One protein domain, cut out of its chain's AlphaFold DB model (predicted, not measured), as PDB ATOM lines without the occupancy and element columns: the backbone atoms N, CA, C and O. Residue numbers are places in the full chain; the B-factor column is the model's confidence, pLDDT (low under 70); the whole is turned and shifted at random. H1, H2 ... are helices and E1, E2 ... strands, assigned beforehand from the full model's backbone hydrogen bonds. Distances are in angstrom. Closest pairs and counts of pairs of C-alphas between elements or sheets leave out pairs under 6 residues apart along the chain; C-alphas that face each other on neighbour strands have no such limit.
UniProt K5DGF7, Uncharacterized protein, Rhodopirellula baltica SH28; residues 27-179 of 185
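This is residues 27 to 179 of the 185 residues of an uncharacterized protein of Rhodopirellula baltica SH28 (UniProt K5DGF7). A head and an arm: the head is a strongly twisted, curled sheet of six strands with the short helix H1 on it, and the arm is the long helix H3 beside a thin two-stranded ribbon, E4 with E9 and then E3 with E10. H2 sits at the junction, making a corner with H3. The 153 printed residues hold three named helices and ten named strands, in the order E1 E2 H1 H2 H3 E3 E4 E5 E6 E7 E8 E9 E10, a mixed class. The large sheet runs E7 E6 E5 E1 E2 E8 and is mixed, with E2 and E8 parallel and the other neighbours antiparallel. The whole is loose, with a radius of gyration of the C-alphas of 19.5 A and spans of 63 by 30 by 25 A; the arm makes the length.

Find C-alpha 41 at (-17.625, -25.808, -53.561); from there E1 runs to residue 48, 22.3 A. The sheet's other strands are E2, residues 52 to 58, E5, 126 to 133, E6, 137 to 142, E7, 149 to 153, and E8, 157 to 163. H1 is residues 60 to 68 and H2 residues 74 to 80. H3 runs 29.3 A from C-alpha 82 at (-20.652, -41.660, -43.500) to C-alpha 101 at (-41.582, -37.155, -23.508). The short strands are E3, 110 to 112, E4, 116 to 118, E9, 171 to 173, and E10, 176 to 178.

Look first at hairpin E1 and E2, where N 43 and O 56 are 2.8 A apart; E8 is parallel to E2, with N 57 and O 161 at 2.8 A. E5 bends by 61 degrees at residue 129; its N 128 is 2.9 A from O 42 of E1. E5, E6 and E7 form a meander, each the antiparallel neighbour of the one before, with N 141 to O 129 and N 152 to O 138 both 2.9 A. H1 is on the sheet at a height of 8.5 A, over E1 and only just over E2, with 3 of its C-alphas there; its closest C-alpha pair with E1 is Phe 63 and Cys 41, 6.3 A. H1 and H2 are close but not clearly touching, the closest C-alphas being Ile 65 and Leu 77, 7.1 A. H2 and H3 touch only at the corner, C-alphas of Val 78 and Arg 85 at 4.8 A, at a steep tilt of 44 degrees, opposite ways. E4 and E9 are antiparallel, with N 116 and O 173 at 2.9 A, and H3 and E9 are near each other, with 7 pairs of C-alphas within 10 A. E9 runs on into E10 at 23 degrees, and E10 is antiparallel to E3, with N 111 and O 177 at 2.8 A. In H1, H2 and H3 every O i to N i+4 pair is within hydrogen-bond range.

The two C-alphas farthest apart, those of Asp 109 and Asn 135, are 64.2 A apart. The printed part has no cut, and no link between named elements is long. Residues 27 to 40 hold no named element. Mean pLDDT of the printed part is 90.5; residues 49 to 51 are under 70.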
ATOM      1  N   LYS A  27     -26.203 -10.994 -46.913       85.94
ATOM      2  CA  LYS A  27     -27.199 -10.454 -47.848       85.94
ATOM      3  C   LYS A  27     -26.562  -9.399 -48.744       85.94
ATOM      4  O   LYS A  27     -25.915  -8.493 -48.234       85.94
ATOM      5  N   ARG A  28     -26.797  -9.503 -50.058       81.81
ATOM      6  CA  ARG A  28     -26.362  -8.552 -51.101       81.81
ATOM      7  C   ARG A  28     -24.917  -8.056 -50.897       81.81
ATOM      8  O   ARG A  28     -24.717  -6.872 -50.629       81.81
ATOM      9  N   PRO A  29     -23.918  -8.952 -50.974       82.06
ATOM     10  CA  PRO A  29     -22.525  -8.573 -50.765       82.06
ATOM     11  C   PRO A  29     -22.080  -7.527 -51.794       82.06
ATOM     12  O   PRO A  29     -22.279  -7.709 -52.990       82.06
ATOM     13  N   GLU A  30     -21.418  -6.459 -51.346       79.88
ATOM     14  CA  GLU A  30     -20.841  -5.451 -52.251       79.88
ATOM     15  C   GLU A  30     -19.585  -5.966 -52.975       79.88
ATOM     16  O   GLU A  30     -19.266  -5.521 -54.077       79.88
ATOM     17  N   LYS A  31     -18.857  -6.907 -52.356       79.81
ATOM     18  CA  LYS A  31     -17.638  -7.543 -52.883       79.81
ATOM     19  C   LYS A  31     -17.582  -9.014 -52.485       79.81
ATOM     20  O   LYS A  31     -18.081  -9.387 -51.427       79.81
ATOM     21  N   LEU A  32     -16.925  -9.835 -53.307       81.00
ATOM     22  CA  LEU A  32     -16.805 -11.286 -53.084       81.00
ATOM     23  C   LEU A  32     -15.441 -11.711 -52.536       81.00
ATOM     24  O   LEU A  32     -15.353 -12.703 -51.810       81.00
ATOM     25  N   SER A  33     -14.391 -10.946 -52.853       70.25
ATOM     26  CA  SER A  33     -13.027 -11.150 -52.365       70.25
ATOM     27  C   SER A  33     -12.983 -10.943 -50.844       70.25
ATOM     28  O   SER A  33     -12.885  -9.818 -50.358       70.25
ATOM     29  N   GLY A  34     -13.130 -12.027 -50.090       74.94
ATOM     30  CA  GLY A  34     -13.282 -12.013 -48.631       74.94
ATOM     31  C   GLY A  34     -14.200 -13.128 -48.140       74.94
ATOM     32  O   GLY A  34     -13.904 -13.762 -47.133       74.94
ATOM     33  N   PHE A  35     -15.243 -13.435 -48.914       81.50
ATOM     34  CA  PHE A  35     -16.162 -14.546 -48.653       81.50
ATOM     35  C   PHE A  35     -15.793 -15.786 -49.463       81.50
ATOM     36  O   PHE A  35     -15.850 -16.904 -48.956       81.50
ATOM     37  N   LEU A  36     -15.398 -15.578 -50.721       89.19
ATOM     38  CA  LEU A  36     -15.173 -16.642 -51.692       89.19
ATOM     39  C   LEU A  36     -13.698 -16.737 -52.087       89.19
ATOM     40  O   LEU A  36     -12.986 -15.732 -52.145       89.19
ATOM     41  N   LYS A  37     -13.243 -17.961 -52.366       92.19
ATOM     42  CA  LYS A  37     -11.877 -18.288 -52.799       92.19
ATOM     43  C   LYS A  37     -11.911 -19.382 -53.873       92.19
ATOM     44  O   LYS A  37     -12.867 -20.159 -53.890       92.19
ATOM     45  N   PRO A  38     -10.881 -19.480 -54.735       94.31
ATOM     46  CA  PRO A  38     -10.728 -20.618 -55.638       94.31
ATOM     47  C   PRO A  38     -10.842 -21.962 -54.905       94.31
ATOM     48  O   PRO A  38     -10.530 -22.049 -53.715       94.31
ATOM     49  N   GLU A  39     -11.296 -22.991 -55.617       93.81
ATOM     50  CA  GLU A  39     -11.541 -24.360 -55.133       93.81
ATOM     51  C   GLU A  39     -12.700 -24.525 -54.133       93.81
ATOM     52  O   GLU A  39     -13.010 -25.647 -53.720       93.81
ATOM     53  N   MET A  40     -13.384 -23.443 -53.745       95.94
ATOM     54  CA  MET A  40     -14.601 -23.559 -52.941       95.94
ATOM     55  C   MET A  40     -15.727 -24.230 -53.732       95.94
ATOM     56  O   MET A  40     -15.886 -24.015 -54.936       95.94
ATOM     57  N   CYS A  41     -16.516 -25.034 -53.024       97.06
ATOM     58  CA  CYS A  41     -17.625 -25.808 -53.561       97.06
ATOM     59  C   CYS A  41     -18.937 -25.045 -53.350       97.06
ATOM     60  O   CYS A  41     -19.261 -24.676 -52.221       97.06
ATOM     61  N   LEU A  42     -19.674 -24.782 -54.430       96.12
ATOM     62  CA  LEU A  42     -20.854 -23.922 -54.429       96.12
ATOM     63  C   LEU A  42     -22.104 -24.654 -54.917       96.12
ATOM     64  O   LEU A  42     -22.073 -25.295 -55.965       96.12
ATOM     65  N   GLY A  43     -23.220 -24.448 -54.225       95.56
ATOM     66  CA  GLY A  43     -24.557 -24.535 -54.806       95.56
ATOM     67  C   GLY A  43     -24.996 -23.151 -55.265       95.56
ATOM     68  O   GLY A  43     -24.869 -22.174 -54.528       95.56
ATOM     69  N   ILE A  44     -25.463 -23.041 -56.504       94.75
ATOM     70  CA  ILE A  44     -25.924 -21.785 -57.093       94.75
ATOM     71  C   ILE A  44     -27.379 -21.950 -57.506       94.75
ATOM     72  O   ILE A  44     -27.691 -22.687 -58.443       94.75
ATOM     73  N   ARG A  45     -28.275 -21.216 -56.846       92.38
ATOM     74  CA  ARG A  45     -29.697 -21.181 -57.180       92.38
ATOM     75  C   ARG A  45     -30.050 -19.853 -57.834       92.38
ATOM     76  O   ARG A  45     -29.946 -18.795 -57.217       92.38
ATOM     77  N   VAL A  46     -30.535 -19.926 -59.070       87.25
ATOM     78  CA  VAL A  46     -31.166 -18.792 -59.757       87.25
ATOM     79  C   VAL A  46     -32.649 -18.809 -59.404       87.25
ATOM     80  O   VAL A  46     -33.316 -19.816 -59.645       87.25
ATOM     81  N   ILE A  47     -33.151 -17.743 -58.782       80.00
ATOM     82  CA  ILE A  47     -34.550 -17.695 -58.341       80.00
ATOM     83  C   ILE A  47     -35.427 -17.157 -59.467       80.00
ATOM     84  O   ILE A  47     -36.234 -17.907 -60.012       80.00
ATOM     85  N   ASP A  48     -35.194 -15.904 -59.848       72.94
ATOM     86  CA  ASP A  48     -35.720 -15.227 -61.032       72.94
ATOM     87  C   ASP A  48     -34.901 -13.944 -61.301       72.94
ATOM     88  O   ASP A  48     -33.966 -13.624 -60.558       72.94
ATOM     89  N   GLU A  49     -35.220 -13.216 -62.378       61.66
ATOM     90  CA  GLU A  49     -34.506 -11.993 -62.787       61.66
ATOM     91  C   GLU A  49     -34.561 -10.862 -61.741       61.66
ATOM     92  O   GLU A  49     -33.740  -9.948 -61.789       61.66
ATOM     93  N   THR A  50     -35.492 -10.922 -60.782       62.75
ATOM     94  CA  THR A  50     -35.730  -9.871 -59.779       62.75
ATOM     95  C   THR A  50     -35.165 -10.201 -58.396       62.75
ATOM     96  O   THR A  50     -34.699  -9.307 -57.687       62.75
ATOM     97  N   GLU A  51     -35.150 -11.479 -58.015       68.81
ATOM     98  CA  GLU A  51     -34.636 -11.974 -56.734       68.81
ATOM     99  C   GLU A  51     -33.152 -12.371 -56.789       68.81
ATOM    100  O   GLU A  51     -32.507 -12.553 -55.749       68.81
ATOM    101  N   GLY A  52     -32.590 -12.470 -57.996       87.00
ATOM    102  CA  GLY A  52     -31.176 -12.727 -58.228       87.00
ATOM    103  C   GLY A  52     -30.757 -14.166 -57.920       87.00
ATOM    104  O   GLY A  52     -31.486 -15.136 -58.150       87.00
ATOM    105  N   ILE A  53     -29.528 -14.301 -57.434       91.12
ATOM    106  CA  ILE A  53     -28.805 -15.558 -57.273       91.12
ATOM    107  C   ILE A  53     -28.482 -15.766 -55.799       91.12
ATOM    108  O   ILE A  53     -27.839 -14.920 -55.176       91.12
ATOM    109  N   ARG A  54     -28.861 -16.924 -55.258       92.69
ATOM    110  CA  ARG A  54     -28.389 -17.375 -53.947       92.69
ATOM    111  C   ARG A  54     -27.222 -18.328 -54.131       92.69
ATOM    112  O   ARG A  54     -27.287 -19.243 -54.954       92.69
ATOM    113  N   ILE A  55     -26.170 -18.094 -53.363       93.81
ATOM    114  CA  ILE A  55     -25.003 -18.962 -53.290       93.81
ATOM    115  C   ILE A  55     -25.024 -19.669 -51.942       93.81
ATOM    116  O   ILE A  55     -25.184 -19.034 -50.903       93.81
ATOM    117  N   THR A  56     -24.802 -20.974 -51.959       94.38
ATOM    118  CA  THR A  56     -24.492 -21.754 -50.767       94.38
ATOM    119  C   THR A  56     -23.076 -22.288 -50.901       94.38
ATOM    120  O   THR A  56     -22.743 -22.953 -51.878       94.38
ATOM    121  N   VAL A  57     -22.222 -21.962 -49.939       94.94
ATOM    122  CA  VAL A  57     -20.851 -22.458 -49.845       94.94
ATOM    123  C   VAL A  57     -20.869 -23.727 -49.007       94.94
ATOM    124  O   VAL A  57     -21.268 -23.705 -47.844       94.94
ATOM    125  N   TYR A  58     -20.426 -24.827 -49.595       95.19
ATOM    126  CA  TYR A  58     -20.407 -26.133 -48.953       95.19
ATOM    127  C   TYR A  58     -18.994 -26.503 -48.496       95.19
ATOM    128  O   TYR A  58     -18.002 -26.193 -49.168       95.19
ATOM    129  N   THR A  59     -18.888 -27.252 -47.395       94.69
ATOM    130  CA  THR A  59     -17.708 -28.110 -47.195       94.69
ATOM    131  C   THR A  59     -17.645 -29.157 -48.315       94.69
ATOM    132  O   THR A  59     -18.650 -29.460 -48.955       94.69
ATOM    133  N   LYS A  60     -16.465 -29.736 -48.580       94.81
ATOM    134  CA  LYS A  60     -16.324 -30.743 -49.651       94.81
ATOM    135  C   LYS A  60     -17.257 -31.942 -49.449       94.81
ATOM    136  O   LYS A  60     -17.866 -32.397 -50.405       94.81
ATOM    137  N   GLU A  61     -17.391 -32.423 -48.216       94.94
ATOM    138  CA  GLU A  61     -18.283 -33.543 -47.892       94.94
ATOM    139  C   GLU A  61     -19.760 -33.163 -48.076       94.94
ATOM    140  O   GLU A  61     -20.496 -33.872 -48.758       94.94
ATOM    141  N   ALA A  62     -20.173 -31.996 -47.566       95.00
ATOM    142  CA  ALA A  62     -21.534 -31.488 -47.734       95.00
ATOM    143  C   ALA A  62     -21.905 -31.286 -49.212       95.00
ATOM    144  O   ALA A  62     -23.034 -31.563 -49.613       95.00
ATOM    145  N   PHE A  63     -20.945 -30.841 -50.026       96.06
ATOM    146  CA  PHE A  63     -21.117 -30.648 -51.461       96.06
ATOM    147  C   PHE A  63     -21.421 -31.959 -52.184       96.06
ATOM    148  O   PHE A  63     -22.374 -32.020 -52.955       96.06
ATOM    149  N   GLU A  64     -20.638 -33.011 -51.930       96.00
ATOM    150  CA  GLU A  64     -20.849 -34.307 -52.581       96.00
ATOM    151  C   GLU A  64     -22.180 -34.940 -52.143       96.00
ATOM    152  O   GLU A  64     -22.907 -35.466 -52.985       96.00
ATOM    153  N   ILE A  65     -22.562 -34.807 -50.865       95.88
ATOM    154  CA  ILE A  65     -23.876 -35.259 -50.376       95.88
ATOM    155  C   ILE A  65     -25.013 -34.504 -51.074       95.88
ATOM    156  O   ILE A  65     -25.946 -35.127 -51.586       95.88
ATOM    157  N   ALA A  66     -24.952 -33.168 -51.106       94.56
ATOM    158  CA  ALA A  66     -25.979 -32.342 -51.737       94.56
ATOM    159  C   ALA A  66     -26.098 -32.652 -53.236       94.56
ATOM    160  O   ALA A  66     -27.209 -32.775 -53.755       94.56
ATOM    161  N   LYS A  67     -24.964 -32.862 -53.915       94.94
ATOM    162  CA  LYS A  67     -24.913 -33.256 -55.323       94.94
ATOM    163  C   LYS A  67     -25.583 -34.601 -55.566       94.94
ATOM    164  O   LYS A  67     -26.503 -34.682 -56.374       94.94
ATOM    165  N   ASP A  68     -25.177 -35.622 -54.820       95.25
ATOM    166  CA  ASP A  68     -25.743 -36.966 -54.927       95.25
ATOM    167  C   ASP A  68     -27.231 -37.016 -54.571       95.25
ATOM    168  O   ASP A  68     -27.965 -37.842 -55.107       95.25
ATOM    169  N   SER A  69     -27.707 -36.120 -53.700       93.88
ATOM    170  CA  SER A  69     -29.114 -36.090 -53.287       93.88
ATOM    171  C   SER A  69     -30.096 -35.798 -54.422       93.88
ATOM    172  O   SER A  69     -31.291 -36.052 -54.285       93.88
ATOM    173  N   LYS A  70     -29.613 -35.294 -55.562       92.81
ATOM    174  CA  LYS A  70     -30.436 -35.133 -56.764       92.81
ATOM    175  C   LYS A  70     -30.865 -36.459 -57.378       92.81
ATOM    176  O   LYS A  70     -31.969 -36.519 -57.924       92.81
ATOM    177  N   ASP A  71     -30.019 -37.475 -57.258       92.44
ATOM    178  CA  ASP A  71     -30.155 -38.743 -57.973       92.44
ATOM    179  C   ASP A  71     -30.378 -39.933 -57.033       92.44
ATOM    180  O   ASP A  71     -30.967 -40.930 -57.443       92.44
ATOM    181  N   LEU A  72     -29.940 -39.831 -55.775       95.06
ATOM    182  CA  LEU A  72     -30.018 -40.908 -54.790       95.06
ATOM    183  C   LEU A  72     -31.165 -40.712 -53.798       95.06
ATOM    184  O   LEU A  72     -31.421 -39.608 -53.308       95.06
ATOM    185  N   ALA A  73     -31.819 -41.815 -53.440       93.69
ATOM    186  CA  ALA A  73     -32.754 -41.843 -52.325       93.69
ATOM    187  C   ALA A  73     -32.021 -41.684 -50.980       93.69
ATOM    188  O   ALA A  73     -30.820 -41.926 -50.856       93.69
ATOM    189  N   PHE A  74     -32.763 -41.314 -49.932       94.50
ATOM    190  CA  PHE A  74     -32.182 -41.052 -48.612       94.50
ATOM    191  C   PHE A  74     -31.379 -42.237 -48.047       94.50
ATOM    192  O   PHE A  74     -30.270 -42.047 -47.551       94.50
ATOM    193  N   ASP A  75     -31.895 -43.462 -48.164       95.06
ATOM    194  CA  ASP A  75     -31.197 -44.653 -47.663       95.06
ATOM    195  C   ASP A  75     -29.900 -44.933 -48.435       95.06
ATOM    196  O   ASP A  75     -28.907 -45.357 -47.846       95.06
ATOM    197  N   GLU A  76     -29.869 -44.633 -49.736       97.00
ATOM    198  CA  GLU A  76     -28.662 -44.743 -50.562       97.00
ATOM    199  C   GLU A  76     -27.629 -43.680 -50.170       97.00
ATOM    200  O   GLU A  76     -26.440 -43.988 -50.065       97.00
ATOM    201  N   LEU A  77     -28.067 -42.453 -49.861       96.25
ATOM    202  CA  LEU A  77     -27.191 -41.403 -49.326       96.25
ATOM    203  C   LEU A  77     -26.555 -41.823 -47.998       96.25
ATOM    204  O   LEU A  77     -25.359 -41.632 -47.803       96.25
ATOM    205  N   VAL A  78     -27.330 -42.431 -47.098       96.00
ATOM    206  CA  VAL A  78     -26.851 -42.943 -45.803       96.00
ATOM    207  C   VAL A  78     -25.861 -44.103 -45.960       96.00
ATOM    208  O   VAL A  78     -24.958 -44.286 -45.133       96.00
ATOM    209  N   GLN A  79     -26.031 -44.923 -46.997       97.12
ATOM    210  CA  GLN A  79     -25.091 -45.995 -47.312       97.12
ATOM    211  C   GLN A  79     -23.789 -45.444 -47.897       97.12
ATOM    212  O   GLN A  79     -22.716 -45.886 -47.483       97.12
ATOM    213  N   LYS A  80     -23.888 -44.476 -48.817       97.19
ATOM    214  CA  LYS A  80     -22.756 -43.889 -49.544       97.19
ATOM    215  C   LYS A  80     -21.912 -42.944 -48.686       97.19
ATOM    216  O   LYS A  80     -20.689 -42.970 -48.798       97.19
ATOM    217  N   HIS A  81     -22.542 -42.136 -47.832       96.19
ATOM    218  CA  HIS A  81     -21.887 -41.064 -47.074       96.19
ATOM    219  C   HIS A  81     -21.922 -41.326 -45.570       96.19
ATOM    220  O   HIS A  81     -22.989 -41.418 -44.960       96.19
ATOM    221  N   GLU A  82     -20.747 -41.401 -44.940       94.38
ATOM    222  CA  GLU A  82     -20.652 -41.660 -43.500       94.38
ATOM    223  C   GLU A  82     -21.267 -40.525 -42.666       94.38
ATOM    224  O   GLU A  82     -21.981 -40.803 -41.700       94.38
ATOM    225  N   ALA A  83     -21.074 -39.260 -43.057       92.69
ATOM    226  CA  ALA A  83     -21.703 -38.130 -42.375       92.69
ATOM    227  C   ALA A  83     -23.238 -38.224 -42.367       92.69
ATOM    228  O   ALA A  83     -23.852 -37.997 -41.327       92.69
ATOM    229  N   MET A  84     -23.867 -38.677 -43.459       94.94
ATOM    230  CA  MET A  84     -25.323 -38.882 -43.493       94.94
ATOM    231  C   MET A  84     -25.783 -39.951 -42.505       94.94
ATOM    232  O   MET A  84     -26.823 -39.799 -41.865       94.94
ATOM    233  N   ARG A  85     -24.995 -41.018 -42.338       94.38
ATOM    234  CA  ARG A  85     -25.256 -42.040 -41.321       94.38
ATOM    235  C   ARG A  85     -25.186 -41.454 -39.915       94.38
ATOM    236  O   ARG A  85     -26.128 -41.637 -39.149       94.38
ATOM    237  N   ARG A  86     -24.109 -40.726 -39.599       93.06
ATOM    238  CA  ARG A  86     -23.920 -40.089 -38.285       93.06
ATOM    239  C   ARG A  86     -25.044 -39.098 -37.980       93.06
ATOM    240  O   ARG A  86     -25.633 -39.174 -36.905       93.06
ATOM    241  N   LEU A  87     -25.392 -38.244 -38.945       92.12
ATOM    242  CA  LEU A  87     -26.458 -37.252 -38.816       92.12
ATOM    243  C   LEU A  87     -27.826 -37.909 -38.582       92.12
ATOM    244  O   LEU A  87     -28.567 -37.507 -37.686       92.12
ATOM    245  N   ARG A  88     -28.151 -38.964 -39.340       94.31
ATOM    246  CA  ARG A  88     -29.383 -39.752 -39.172       94.31
ATOM    247  C   ARG A  88     -29.443 -40.417 -37.799       94.31
ATOM    248  O   ARG A  88     -30.479 -40.351 -37.143       94.31
ATOM    249  N   ASP A  89     -28.345 -41.010 -37.339       94.44
ATOM    250  CA  ASP A  89     -28.281 -41.691 -36.043       94.44
ATOM    251  C   ASP A  89     -28.386 -40.702 -34.870       94.44
ATOM    252  O   ASP A  89     -29.065 -40.980 -33.878       94.44
ATOM    253  N   GLN A  90     -27.752 -39.530 -34.979       92.88
ATOM    254  CA  GLN A  90     -27.889 -38.453 -34.000       92.88
ATOM    255  C   GLN A  90     -29.335 -37.957 -33.939       92.88
ATOM    256  O   GLN A  90     -29.938 -37.927 -32.864       92.88
ATOM    257  N   ARG A  91     -29.923 -37.638 -35.096       91.69
ATOM    258  CA  ARG A  91     -31.293 -37.132 -35.164       91.69
ATOM    259  C   ARG A  91     -32.310 -38.155 -34.672       91.69
ATOM    260  O   ARG A  91     -33.259 -37.784 -33.995       91.69
ATOM    261  N   LEU A  92     -32.103 -39.441 -34.948       94.69
ATOM    262  CA  LEU A  92     -32.952 -40.512 -34.428       94.69
ATOM    263  C   LEU A  92     -32.957 -40.551 -32.896       94.69
ATOM    264  O   LEU A  92     -34.021 -40.711 -32.302       94.69
ATOM    265  N   LYS A  93     -31.806 -40.346 -32.243       94.50
ATOM    266  CA  LYS A  93     -31.742 -40.250 -30.775       94.50
ATOM    267  C   LYS A  93     -32.527 -39.047 -30.249       94.50
ATOM    268  O   LYS A  93     -33.297 -39.203 -29.305       94.50
ATOM    269  N   GLU A  94     -32.371 -37.877 -30.870       92.62
ATOM    270  CA  GLU A  94     -33.099 -36.650 -30.504       92.62
ATOM    271  C   GLU A  94     -34.618 -36.808 -30.671       92.62
ATOM    272  O   GLU A  94     -35.400 -36.440 -29.788       92.62
ATOM    273  N   VAL A  95     -35.041 -37.393 -31.796       93.12
ATOM    274  CA  VAL A  95     -36.451 -37.654 -32.093       93.12
ATOM    275  C   VAL A  95     -37.018 -38.648 -31.093       93.12
ATOM    276  O   VAL A  95     -38.032 -38.346 -30.477       93.12
ATOM    277  N   ASN A  96     -36.351 -39.778 -30.851       93.62
ATOM    278  CA  ASN A  96     -36.828 -40.770 -29.889       93.62
ATOM    279  C   ASN A  96     -36.955 -40.181 -28.480       93.62
ATOM    280  O   ASN A  96     -37.986 -40.370 -27.846       93.62
ATOM    281  N   ALA A  97     -35.981 -39.390 -28.019       93.38
ATOM    282  CA  ALA A  97     -36.088 -38.696 -26.734       93.38
ATOM    283  C   ALA A  97     -37.310 -37.755 -26.678       93.38
ATOM    284  O   ALA A  97     -37.998 -37.685 -25.664       93.38
ATOM    285  N   THR A  98     -37.617 -37.069 -27.784       92.19
ATOM    286  CA  THR A  98     -38.801 -36.201 -27.908       92.19
ATOM    287  C   THR A  98     -40.112 -36.991 -27.970       92.19
ATOM    288  O   THR A  98     -41.138 -36.526 -27.484       92.19
ATOM    289  N   LEU A  99     -40.117 -38.173 -28.586       90.88
ATOM    290  CA  LEU A  99     -41.301 -39.029 -28.646       90.88
ATOM    291  C   LEU A  99     -41.607 -39.651 -27.283       90.88
ATOM    292  O   LEU A  99     -42.771 -39.709 -26.903       90.88
ATOM    293  N   GLU A 100     -40.585 -40.046 -26.522       89.88
ATOM    294  CA  GLU A 100     -40.764 -40.548 -25.156       89.88
ATOM    295  C   GLU A 100     -41.409 -39.495 -24.247       89.88
ATOM    296  O   GLU A 100     -42.368 -39.806 -23.544       89.88
ATOM    297  N   THR A 101     -40.974 -38.231 -24.315       90.00
ATOM    298  CA  THR A 101     -41.582 -37.155 -23.508       90.00
ATOM    299  C   THR A 101     -43.017 -36.829 -23.916       90.00
ATOM    300  O   THR A 101     -43.794 -36.378 -23.084       90.00
ATOM    301  N   LYS A 102     -43.391 -37.084 -25.174       88.06
ATOM    302  CA  LYS A 102     -44.747 -36.864 -25.703       88.06
ATOM    303  C   LYS A 102     -45.644 -38.098 -25.627       88.06
ATOM    304  O   LYS A 102     -46.790 -38.039 -26.071       88.06
ATOM    305  N   ARG A 103     -45.149 -39.231 -25.116       86.62
ATOM    306  CA  ARG A 103     -45.921 -40.482 -25.079       86.62
ATOM    307  C   ARG A 103     -47.137 -40.382 -24.159       86.62
ATOM    308  O   ARG A 103     -48.161 -40.976 -24.472       86.62
ATOM    309  N   GLU A 104     -47.047 -39.626 -23.068       85.44
ATOM    310  CA  GLU A 104     -48.161 -39.435 -22.125       85.44
ATOM    311  C   GLU A 104     -49.328 -38.637 -22.730       85.44
ATOM    312  O   GLU A 104     -50.478 -38.848 -22.351       85.44
ATOM    313  N   ASP A 105     -49.049 -37.788 -23.725       84.25
ATOM    314  CA  ASP A 105     -50.059 -37.012 -24.455       84.25
ATOM    315  C   ASP A 105     -50.765 -37.837 -25.546       84.25
ATOM    316  O   ASP A 105     -51.730 -37.382 -26.172       84.25
ATOM    317  N   LEU A 106     -50.270 -39.046 -25.821       86.94
ATOM    318  CA  LEU A 106     -50.808 -39.908 -26.856       86.94
ATOM    319  C   LEU A 106     -52.060 -40.632 -26.355       86.94
ATOM    320  O   LEU A 106     -52.146 -41.072 -25.209       86.94
ATOM    321  N   ARG A 107     -53.042 -40.811 -27.244       86.69
ATOM    322  CA  ARG A 107     -54.199 -41.655 -26.938       86.69
ATOM    323  C   ARG A 107     -53.738 -43.055 -26.536       86.69
ATOM    324  O   ARG A 107     -52.834 -43.618 -27.147       86.69
ATOM    325  N   SER A 108     -54.414 -43.640 -25.552       85.12
ATOM    326  CA  SER A 108     -54.038 -44.933 -24.972       85.12
ATOM    327  C   SER A 108     -53.992 -46.084 -25.984       85.12
ATOM    328  O   SER A 108     -53.213 -47.017 -25.788       85.12
ATOM    329  N   ASP A 109     -54.776 -45.999 -27.065       87.69
ATOM    330  CA  ASP A 109     -54.876 -46.976 -28.154       87.69
ATOM    331  C   ASP A 109     -53.876 -46.761 -29.305       87.69
ATOM    332  O   ASP A 109     -53.907 -47.499 -30.292       87.69
ATOM    333  N   MET A 110     -52.982 -45.775 -29.197       89.44
ATOM    334  CA  MET A 110     -52.001 -45.447 -30.230       89.44
ATOM    335  C   MET A 110     -50.565 -45.531 -29.712       89.44
ATOM    336  O   MET A 110     -50.310 -45.408 -28.515       89.44
ATOM    337  N   ASP A 111     -49.639 -45.714 -30.649       89.31
ATOM    338  CA  ASP A 111     -48.196 -45.540 -30.496       89.31
ATOM    339  C   ASP A 111     -47.639 -44.659 -31.623       89.31
ATOM    340  O   ASP A 111     -48.275 -44.442 -32.661       89.31
ATOM    341  N   PHE A 112     -46.438 -44.124 -31.417       90.31
ATOM    342  CA  PHE A 112     -45.684 -43.483 -32.490       90.31
ATOM    343  C   PHE A 112     -45.142 -44.552 -33.444       90.31
ATOM    344  O   PHE A 112     -44.568 -45.549 -33.012       90.31
ATOM    345  N   GLY A 113     -45.316 -44.339 -34.746       90.00
ATOM    346  CA  GLY A 113     -44.659 -45.139 -35.774       90.00
ATOM    347  C   GLY A 113     -43.169 -44.810 -35.888       90.00
ATOM    348  O   GLY A 113     -42.669 -43.869 -35.272       90.00
ATOM    349  N   GLU A 114     -42.458 -45.559 -36.728       90.62
ATOM    350  CA  GLU A 114     -41.032 -45.323 -36.957       90.62
ATOM    351  C   GLU A 114     -40.771 -43.949 -37.607       90.62
ATOM    352  O   GLU A 114     -41.444 -43.591 -38.587       90.62
ATOM    353  N   PRO A 115     -39.788 -43.173 -37.106       92.19
ATOM    354  CA  PRO A 115     -39.379 -41.927 -37.737       92.19
ATOM    355  C   PRO A 115     -38.847 -42.150 -39.154       92.19
ATOM    356  O   PRO A 115     -37.932 -42.942 -39.378       92.19
ATOM    357  N   LYS A 116     -39.382 -41.395 -40.113       92.31
ATOM    358  CA  LYS A 116     -38.910 -41.371 -41.500       92.31
ATOM    359  C   LYS A 116     -38.118 -40.104 -41.750       92.31
ATOM    360  O   LYS A 116     -38.627 -39.011 -41.506       92.31
ATOM    361  N   PHE A 117     -36.908 -40.260 -42.267       92.94
ATOM    362  CA  PHE A 117     -35.989 -39.165 -42.551       92.94
ATOM    363  C   PHE A 117     -35.947 -38.834 -44.039       92.94
ATOM    364  O   PHE A 117     -36.190 -39.688 -44.890       92.94
ATOM    365  N   GLY A 118     -35.619 -37.583 -44.348       91.12
ATOM    366  CA  GLY A 118     -35.423 -37.133 -45.717       91.12
ATOM    367  C   GLY A 118     -34.557 -35.887 -45.781       91.12
ATOM    368  O   GLY A 118     -34.589 -35.046 -44.879       91.12
ATOM    369  N   LEU A 119     -33.803 -35.753 -46.866       90.94
ATOM    370  CA  LEU A 119     -33.021 -34.558 -47.146       90.94
ATOM    371  C   LEU A 119     -33.795 -33.664 -48.129       90.94
ATOM    372  O   LEU A 119     -34.253 -34.170 -49.155       90.94
ATOM    373  N   PRO A 120     -33.988 -32.363 -47.844       85.44
ATOM    374  CA  PRO A 120     -34.613 -31.457 -48.797       85.44
ATOM    375  C   PRO A 120     -33.692 -31.261 -50.006       85.44
ATOM    376  O   PRO A 120     -32.586 -30.744 -49.879       85.44
ATOM    377  N   VAL A 121     -34.170 -31.662 -51.185       81.06
ATOM    378  CA  VAL A 121     -33.415 -31.574 -52.440       81.06
ATOM    379  C   VAL A 121     -33.912 -30.391 -53.259       81.06
ATOM    380  O   VAL A 121     -35.063 -30.377 -53.707       81.06
ATOM    381  N   ASP A 122     -33.038 -29.423 -53.524       84.44
ATOM    382  CA  ASP A 122     -33.308 -28.390 -54.520       84.44
ATOM    383  C   ASP A 122     -32.779 -28.822 -55.891       84.44
ATOM    384  O   ASP A 122     -31.610 -28.655 -56.235       84.44
ATOM    385  N   ARG A 123     -33.672 -29.372 -56.717       85.06
ATOM    386  CA  ARG A 123     -33.309 -29.862 -58.056       85.06
ATOM    387  C   ARG A 123     -32.831 -28.760 -59.007       85.06
ATOM    388  O   ARG A 123     -32.240 -29.083 -60.033       85.06
ATOM    389  N   ARG A 124     -33.099 -27.483 -58.707       88.12
ATOM    390  CA  ARG A 124     -32.701 -26.341 -59.549       88.12
ATOM    391  C   ARG A 124     -31.339 -25.768 -59.171       88.12
ATOM    392  O   ARG A 124     -30.815 -24.942 -59.915       88.12
ATOM    393  N   GLU A 125     -30.786 -26.170 -58.033       92.94
ATOM    394  CA  GLU A 125     -29.458 -25.747 -57.605       92.94
ATOM    395  C   GLU A 125     -28.399 -26.264 -58.585       92.94
ATOM    396  O   GLU A 125     -28.467 -27.398 -59.041       92.94
ATOM    397  N   LEU A 126     -27.423 -25.442 -58.952       94.38
ATOM    398  CA  LEU A 126     -26.296 -25.827 -59.800       94.38
ATOM    399  C   LEU A 126     -25.077 -26.073 -58.914       94.38
ATOM    400  O   LEU A 126     -24.726 -25.203 -58.122       94.38
ATOM    401  N   PHE A 127     -24.423 -27.223 -59.065       96.31
ATOM    402  CA  PHE A 127     -23.232 -27.563 -58.289       96.31
ATOM    403  C   PHE A 127     -21.972 -27.198 -59.063       96.31
ATOM    404  O   PHE A 127     -21.739 -27.696 -60.166       96.31
ATOM    405  N   CYS A 128     -21.165 -26.314 -58.483       96.94
ATOM    406  CA  CYS A 128     -20.010 -25.725 -59.142       96.94
ATOM    407  C   CYS A 128     -18.790 -25.655 -58.215       96.94
ATOM    408  O   CYS A 128     -18.917 -25.648 -56.991       96.94
ATOM    409  N   ARG A 129     -17.600 -25.523 -58.804       97.31
ATOM    410  CA  ARG A 129     -16.362 -25.154 -58.102       97.31
ATOM    411  C   ARG A 129     -15.869 -23.800 -58.595       97.31
ATOM    412  O   ARG A 129     -16.004 -23.487 -59.778       97.31
ATOM    413  N   ILE A 130     -15.334 -22.980 -57.694       96.12
ATOM    414  CA  ILE A 130     -14.790 -21.665 -58.056       96.12
ATOM    415  C   ILE A 130     -13.428 -21.841 -58.723       96.12
ATOM    416  O   ILE A 130     -12.494 -22.313 -58.083       96.12
ATOM    417  N   GLU A 131     -13.287 -21.382 -59.966       96.31
ATOM    418  CA  GLU A 131     -11.980 -21.300 -60.631       96.31
ATOM    419  C   GLU A 131     -11.287 -19.965 -60.335       96.31
ATOM    420  O   GLU A 131     -10.085 -19.914 -60.083       96.31
ATOM    421  N   HIS A 132     -12.042 -18.861 -60.349       95.19
ATOM    422  CA  HIS A 132     -11.488 -17.527 -60.129       95.19
ATOM    423  C   HIS A 132     -12.484 -16.599 -59.430       95.19
ATOM    424  O   HIS A 132     -13.686 -16.634 -59.699       95.19
ATOM    425  N   VAL A 133     -11.965 -15.732 -58.557       93.75
ATOM    426  CA  VAL A 133     -12.725 -14.678 -57.877       93.75
ATOM    427  C   VAL A 133     -12.171 -13.335 -58.330       93.75
ATOM    428  O   VAL A 133     -11.046 -12.979 -57.980       93.75
ATOM    429  N   GLY A 134     -12.962 -12.615 -59.122       90.56
ATOM    430  CA  GLY A 134     -12.684 -11.235 -59.495       90.56
ATOM    431  C   GLY A 134     -13.176 -10.248 -58.433       90.56
ATOM    432  O   GLY A 134     -13.703 -10.628 -57.386       90.56
ATOM    433  N   ASN A 135     -13.034  -8.953 -58.717       85.19
ATOM    434  CA  ASN A 135     -13.505  -7.897 -57.814       85.19
ATOM    435  C   ASN A 135     -15.043  -7.852 -57.727       85.19
ATOM    436  O   ASN A 135     -15.602  -7.633 -56.653       85.19
ATOM    437  N   ASP A 136     -15.713  -8.073 -58.856       87.88
ATOM    438  CA  ASP A 136     -17.155  -7.921 -59.070       87.88
ATOM    439  C   ASP A 136     -17.790  -9.141 -59.767       87.88
ATOM    440  O   ASP A 136     -18.930  -9.076 -60.231       87.88
ATOM    441  N   TYR A 137     -17.075 -10.267 -59.828       91.94
ATOM    442  CA  TYR A 137     -17.582 -11.512 -60.398       91.94
ATOM    443  C   TYR A 137     -16.903 -12.756 -59.813       91.94
ATOM    444  O   TYR A 137     -15.821 -12.689 -59.229       91.94
ATOM    445  N   ILE A 138     -17.519 -13.914 -60.044       94.81
ATOM    446  CA  ILE A 138     -16.901 -15.236 -59.891       94.81
ATOM    447  C   ILE A 138     -16.978 -16.008 -61.204       94.81
ATOM    448  O   ILE A 138     -17.998 -15.977 -61.893       94.81
ATOM    449  N   LEU A 139     -15.897 -16.706 -61.541       96.31
ATOM    450  CA  LEU A 139     -15.863 -17.721 -62.588       96.31
ATOM    451  C   LEU A 139     -15.950 -19.088 -61.920       96.31
ATOM    452  O   LEU A 139     -15.151 -19.408 -61.037       96.31
ATOM    453  N   VAL A 140     -16.910 -19.891 -62.359       96.81
ATOM    454  CA  VAL A 140     -17.146 -21.224 -61.817       96.81
ATOM    455  C   VAL A 140     -17.156 -22.275 -62.918       96.81
ATOM    456  O   VAL A 140     -17.556 -22.003 -64.052       96.81
ATOM    457  N   GLN A 141     -16.756 -23.484 -62.552       97.75
ATOM    458  CA  GLN A 141     -16.831 -24.691 -63.365       97.75
ATOM    459  C   GLN A 141     -17.953 -25.585 -62.833       97.75
ATOM    460  O   GLN A 141     -18.091 -25.738 -61.617       97.75
ATOM    461  N   TYR A 142     -18.757 -26.166 -63.721       95.94
ATOM    462  CA  TYR A 142     -19.822 -27.090 -63.327       95.94
ATOM    463  C   TYR A 142     -19.227 -28.428 -62.876       95.94
ATOM    464  O   TYR A 142     -18.354 -28.979 -63.540       95.94
ATOM    465  N   ALA A 143     -19.707 -28.971 -61.756       93.62
ATOM    466  CA  ALA A 143     -19.168 -30.214 -61.205       93.62
ATOM    467  C   ALA A 143     -19.528 -31.448 -62.045       93.62
ATOM    468  O   ALA A 143     -18.703 -32.350 -62.173       93.62
ATOM    469  N   ASP A 144     -20.723 -31.464 -62.639       90.31
ATOM    470  CA  ASP A 144     -21.181 -32.568 -63.495       90.31
ATOM    471  C   ASP A 144     -20.815 -32.358 -64.981       90.31
ATOM    472  O   ASP A 144     -20.885 -33.289 -65.777       90.31
ATOM    473  N   GLU A 145     -20.373 -31.150 -65.357       92.62
ATOM    474  CA  GLU A 145     -19.934 -30.793 -66.714       92.62
ATOM    475  C   GLU A 145     -18.590 -30.030 -66.655       92.62
ATOM    476  O   GLU A 145     -18.576 -28.808 -66.811       92.62
ATOM    477  N   PRO A 146     -17.443 -30.704 -66.430       88.06
ATOM    478  CA  PRO A 146     -16.163 -30.027 -66.187       88.06
ATOM    479  C   PRO A 146     -15.695 -29.116 -67.333       88.06
ATOM    480  O   PRO A 146     -15.028 -28.112 -67.102       88.06
ATOM    481  N   ASP A 147     -16.072 -29.400 -68.577       92.88
ATOM    482  CA  ASP A 147     -15.718 -28.540 -69.717       92.88
ATOM    483  C   ASP A 147     -16.545 -27.246 -69.769       92.88
ATOM    484  O   ASP A 147     -16.245 -26.316 -70.523       92.88
ATOM    485  N   ARG A 148     -17.601 -27.160 -68.955       95.69
ATOM    486  CA  ARG A 148     -18.519 -26.032 -68.919       95.69
ATOM    487  C   ARG A 148     -18.144 -25.076 -67.795       95.69
ATOM    488  O   ARG A 148     -18.032 -25.442 -66.625       95.69
ATOM    489  N   ARG A 149     -18.032 -23.799 -68.155       95.62
ATOM    490  CA  ARG A 149     -17.738 -22.692 -67.240       95.62
ATOM    491  C   ARG A 149     -18.797 -21.607 -67.335       95.62
ATOM    492  O   ARG A 149     -19.436 -21.441 -68.375       95.62
ATOM    493  N   ARG A 150     -18.973 -20.847 -66.257       94.88
ATOM    494  CA  ARG A 150     -19.892 -19.707 -66.213       94.88
ATOM    495  C   ARG A 150     -19.382 -18.607 -65.299       94.88
ATOM    496  O   ARG A 150     -18.802 -18.874 -64.254       94.88
ATOM    497  N   VAL A 151     -19.647 -17.367 -65.698       94.25
ATOM    498  CA  VAL A 151     -19.377 -16.176 -64.894       94.25
ATOM    499  C   VAL A 151     -20.671 -15.693 -64.245       94.25
ATOM    500  O   VAL A 151     -21.713 -15.638 -64.903       94.25
ATOM    501  N   PHE A 152     -20.595 -15.321 -62.970       91.94
ATOM    502  CA  PHE A 152     -21.670 -14.664 -62.232       91.94
ATOM    503  C   PHE A 152     -21.174 -13.333 -61.676       91.94
ATOM    504  O   PHE A 152     -20.165 -13.303 -60.974       91.94
ATOM    505  N   ALA A 153     -21.876 -12.242 -61.986       90.81
ATOM    506  CA  ALA A 153     -21.552 -10.921 -61.456       90.81
ATOM    507  C   ALA A 153     -22.114 -10.740 -60.038       90.81
ATOM    508  O   ALA A 153     -23.234 -11.170 -59.746       90.81
ATOM    509  N   THR A 154     -21.357 -10.058 -59.178       87.62
ATOM    510  CA  THR A 154     -21.704  -9.797 -57.774       87.62
ATOM    511  C   THR A 154     -23.041  -9.087 -57.622       87.62
ATOM    512  O   THR A 154     -23.796  -9.388 -56.705       87.62
ATOM    513  N   THR A 155     -23.373  -8.193 -58.555       89.19
ATOM    514  CA  THR A 155     -24.620  -7.414 -58.558       89.19
ATOM    515  C   THR A 155     -25.884  -8.271 -58.586       89.19
ATOM    516  O   THR A 155     -26.932  -7.811 -58.138       89.19
ATOM    517  N   PHE A 156     -25.799  -9.511 -59.075       89.94
ATOM    518  CA  PHE A 156     -26.923 -10.447 -59.084       89.94
ATOM    519  C   PHE A 156     -26.947 -11.371 -57.867       89.94
ATOM    520  O   PHE A 156     -27.921 -12.097 -57.696       89.94
ATOM    521  N   ILE A 157     -25.917 -11.373 -57.017       90.69
ATOM    522  CA  ILE A 157     -25.864 -12.237 -55.837       90.69
ATOM    523  C   ILE A 157     -26.698 -11.601 -54.727       90.69
ATOM    524  O   ILE A 157     -26.340 -10.574 -54.151       90.69
ATOM    525  N   SER A 158     -27.830 -12.222 -54.416       91.19
ATOM    526  CA  SER A 158     -28.750 -11.745 -53.389       91.19
ATOM    527  C   SER A 158     -28.380 -12.239 -51.998       91.19
ATOM    528  O   SER A 158     -28.572 -11.499 -51.028       91.19
ATOM    529  N   SER A 159     -27.797 -13.433 -51.882       91.88
ATOM    530  CA  SER A 159     -27.230 -13.909 -50.620       91.88
ATOM    531  C   SER A 159     -26.137 -14.960 -50.794       91.88
ATOM    532  O   SER A 159     -26.100 -15.676 -51.794       91.88
ATOM    533  N   ILE A 160     -25.285 -15.072 -49.775       92.25
ATOM    534  CA  ILE A 160     -24.327 -16.159 -49.587       92.25
ATOM    535  C   ILE A 160     -24.620 -16.804 -48.229       92.25
ATOM    536  O   ILE A 160     -24.654 -16.094 -47.227       92.25
ATOM    537  N   GLY A 161     -24.844 -18.114 -48.214       91.75
ATOM    538  CA  GLY A 161     -24.979 -18.924 -47.001       91.75
ATOM    539  C   GLY A 161     -23.941 -20.042 -46.960       91.75
ATOM    540  O   GLY A 161     -23.285 -20.313 -47.968       91.75
ATOM    541  N   TRP A 162     -23.798 -20.703 -45.815       92.06
ATOM    542  CA  TRP A 162     -22.834 -21.788 -45.616       92.06
ATOM    543  C   TRP A 162     -23.535 -23.044 -45.125       92.06
ATOM    544  O   TRP A 162     -24.471 -22.961 -44.335       92.06
ATOM    545  N   LYS A 163     -23.073 -24.200 -45.601       91.50
ATOM    546  CA  LYS A 163     -23.527 -25.508 -45.131       91.50
ATOM    547  C   LYS A 163     -22.353 -26.447 -44.925       91.50
ATOM    548  O   LYS A 163     -21.491 -26.598 -45.796       91.50
ATOM    549  N   ASP A 164     -22.354 -27.106 -43.781       90.81
ATOM    550  CA  ASP A 164     -21.500 -28.250 -43.511       90.81
ATOM    551  C   ASP A 164     -22.302 -29.555 -43.609       90.81
ATOM    552  O   ASP A 164     -23.484 -29.562 -43.957       90.81
ATOM    553  N   SER A 165     -21.617 -30.679 -43.415       86.25
ATOM    554  CA  SER A 165     -22.209 -32.013 -43.528       86.25
ATOM    555  C   SER A 165     -23.148 -32.341 -42.369       86.25
ATOM    556  O   SER A 165     -23.990 -33.228 -42.507       86.25
ATOM    557  N   ASP A 166     -23.009 -31.629 -41.252       84.06
ATOM    558  CA  ASP A 166     -23.771 -31.846 -40.028       84.06
ATOM    559  C   ASP A 166     -25.049 -30.976 -40.012       84.06
ATOM    560  O   ASP A 166     -26.020 -31.319 -39.341       84.06
ATOM    561  N   ASP A 167     -25.105 -29.917 -40.831       82.62
ATOM    562  CA  ASP A 167     -26.246 -29.011 -41.007       82.62
ATOM    563  C   ASP A 167     -26.759 -28.955 -42.459       82.62
ATOM    564  O   ASP A 167     -26.944 -27.909 -43.093       82.62
ATOM    565  N   LEU A 168     -27.045 -30.129 -43.021       85.00
ATOM    566  CA  LEU A 168     -27.694 -30.230 -44.332       85.00
ATOM    567  C   LEU A 168     -29.216 -29.995 -44.284       85.00
ATOM    568  O   LEU A 168     -29.869 -29.954 -45.330       85.00
ATOM    569  N   GLY A 169     -29.792 -29.776 -43.096       83.81
ATOM    570  CA  GLY A 169     -31.227 -29.539 -42.915       83.81
ATOM    571  C   GLY A 169     -32.069 -30.815 -42.978       83.81
ATOM    572  O   GLY A 169     -33.116 -30.838 -43.626       83.81
ATOM    573  N   LEU A 170     -31.612 -31.888 -42.320       88.69
ATOM    574  CA  LEU A 170     -32.322 -33.168 -42.262       88.69
ATOM    575  C   LEU A 170     -33.752 -32.988 -41.727       88.69
ATOM    576  O   LEU A 170     -33.958 -32.545 -40.592       88.69
ATOM    577  N   SER A 171     -34.733 -33.383 -42.539       88.88
ATOM    578  CA  SER A 171     -36.147 -33.413 -42.168       88.88
ATOM    579  C   SER A 171     -36.539 -34.788 -41.631       88.88
ATOM    580  O   SER A 171     -35.946 -35.806 -42.002       88.88
ATOM    581  N   TYR A 172     -37.547 -34.825 -40.760       91.81
ATOM    582  CA  TYR A 172     -38.135 -36.071 -40.287       91.81
ATOM    583  C   TYR A 172     -39.655 -35.961 -40.176       91.81
ATOM    584  O   TYR A 172     -40.216 -34.871 -40.058       91.81
ATOM    585  N   SER A 173     -40.320 -37.110 -40.206       91.12
ATOM    586  CA  SER A 173     -41.750 -37.243 -39.941       91.12
ATOM    587  C   SER A 173     -42.009 -38.487 -39.102       91.12
ATOM    588  O   SER A 173     -41.287 -39.476 -39.210       91.12
ATOM    589  N   VAL A 174     -43.034 -38.430 -38.255       92.69
ATOM    590  CA  VAL A 174     -43.449 -39.535 -37.386       92.69
ATOM    591  C   VAL A 174     -44.952 -39.714 -37.558       92.69
ATOM    592  O   VAL A 174     -45.705 -38.747 -37.459       92.69
ATOM    593  N   GLY A 175     -45.380 -40.933 -37.881       88.94
ATOM    594  CA  GLY A 175     -46.797 -41.288 -37.961       88.94
ATOM    595  C   GLY A 175     -47.336 -41.802 -36.627       88.94
ATOM    596  O   GLY A 175     -46.575 -42.026 -35.690       88.94
ATOM    597  N   TYR A 176     -48.641 -42.052 -36.567       89.81
ATOM    598  CA  TYR A 176     -49.273 -42.782 -35.467       89.81
ATOM    599  C   TYR A 176     -49.691 -44.166 -35.950       89.81
ATOM    600  O   TYR A 176     -50.182 -44.312 -37.073       89.81
ATOM    601  N   VAL A 177     -49.518 -45.170 -35.103       89.88
ATOM    602  CA  VAL A 177     -49.947 -46.547 -35.344       89.88
ATOM    603  C   VAL A 177     -50.887 -46.974 -34.227       89.88
ATOM    604  O   VAL A 177     -50.739 -46.543 -33.087       89.88
ATOM    605  N   ALA A 178     -51.898 -47.780 -34.544       87.38
ATOM    606  CA  ALA A 178     -52.723 -48.378 -33.503       87.38
ATOM    607  C   ALA A 178     -51.877 -49.400 -32.742       87.38
ATOM    608  O   ALA A 178     -51.142 -50.168 -33.368       87.38
ATOM    609  N   LYS A 179     -52.007 -49.444 -31.414       81.94
ATOM    610  CA  LYS A 179     -51.508 -50.590 -30.654       81.94
ATOM    611  C   LYS A 179     -52.273 -51.805 -31.146       81.94
ATOM    612  O   LYS A 179     -53.498 -51.844 -31.018       81.94
TER     613      LYS A 179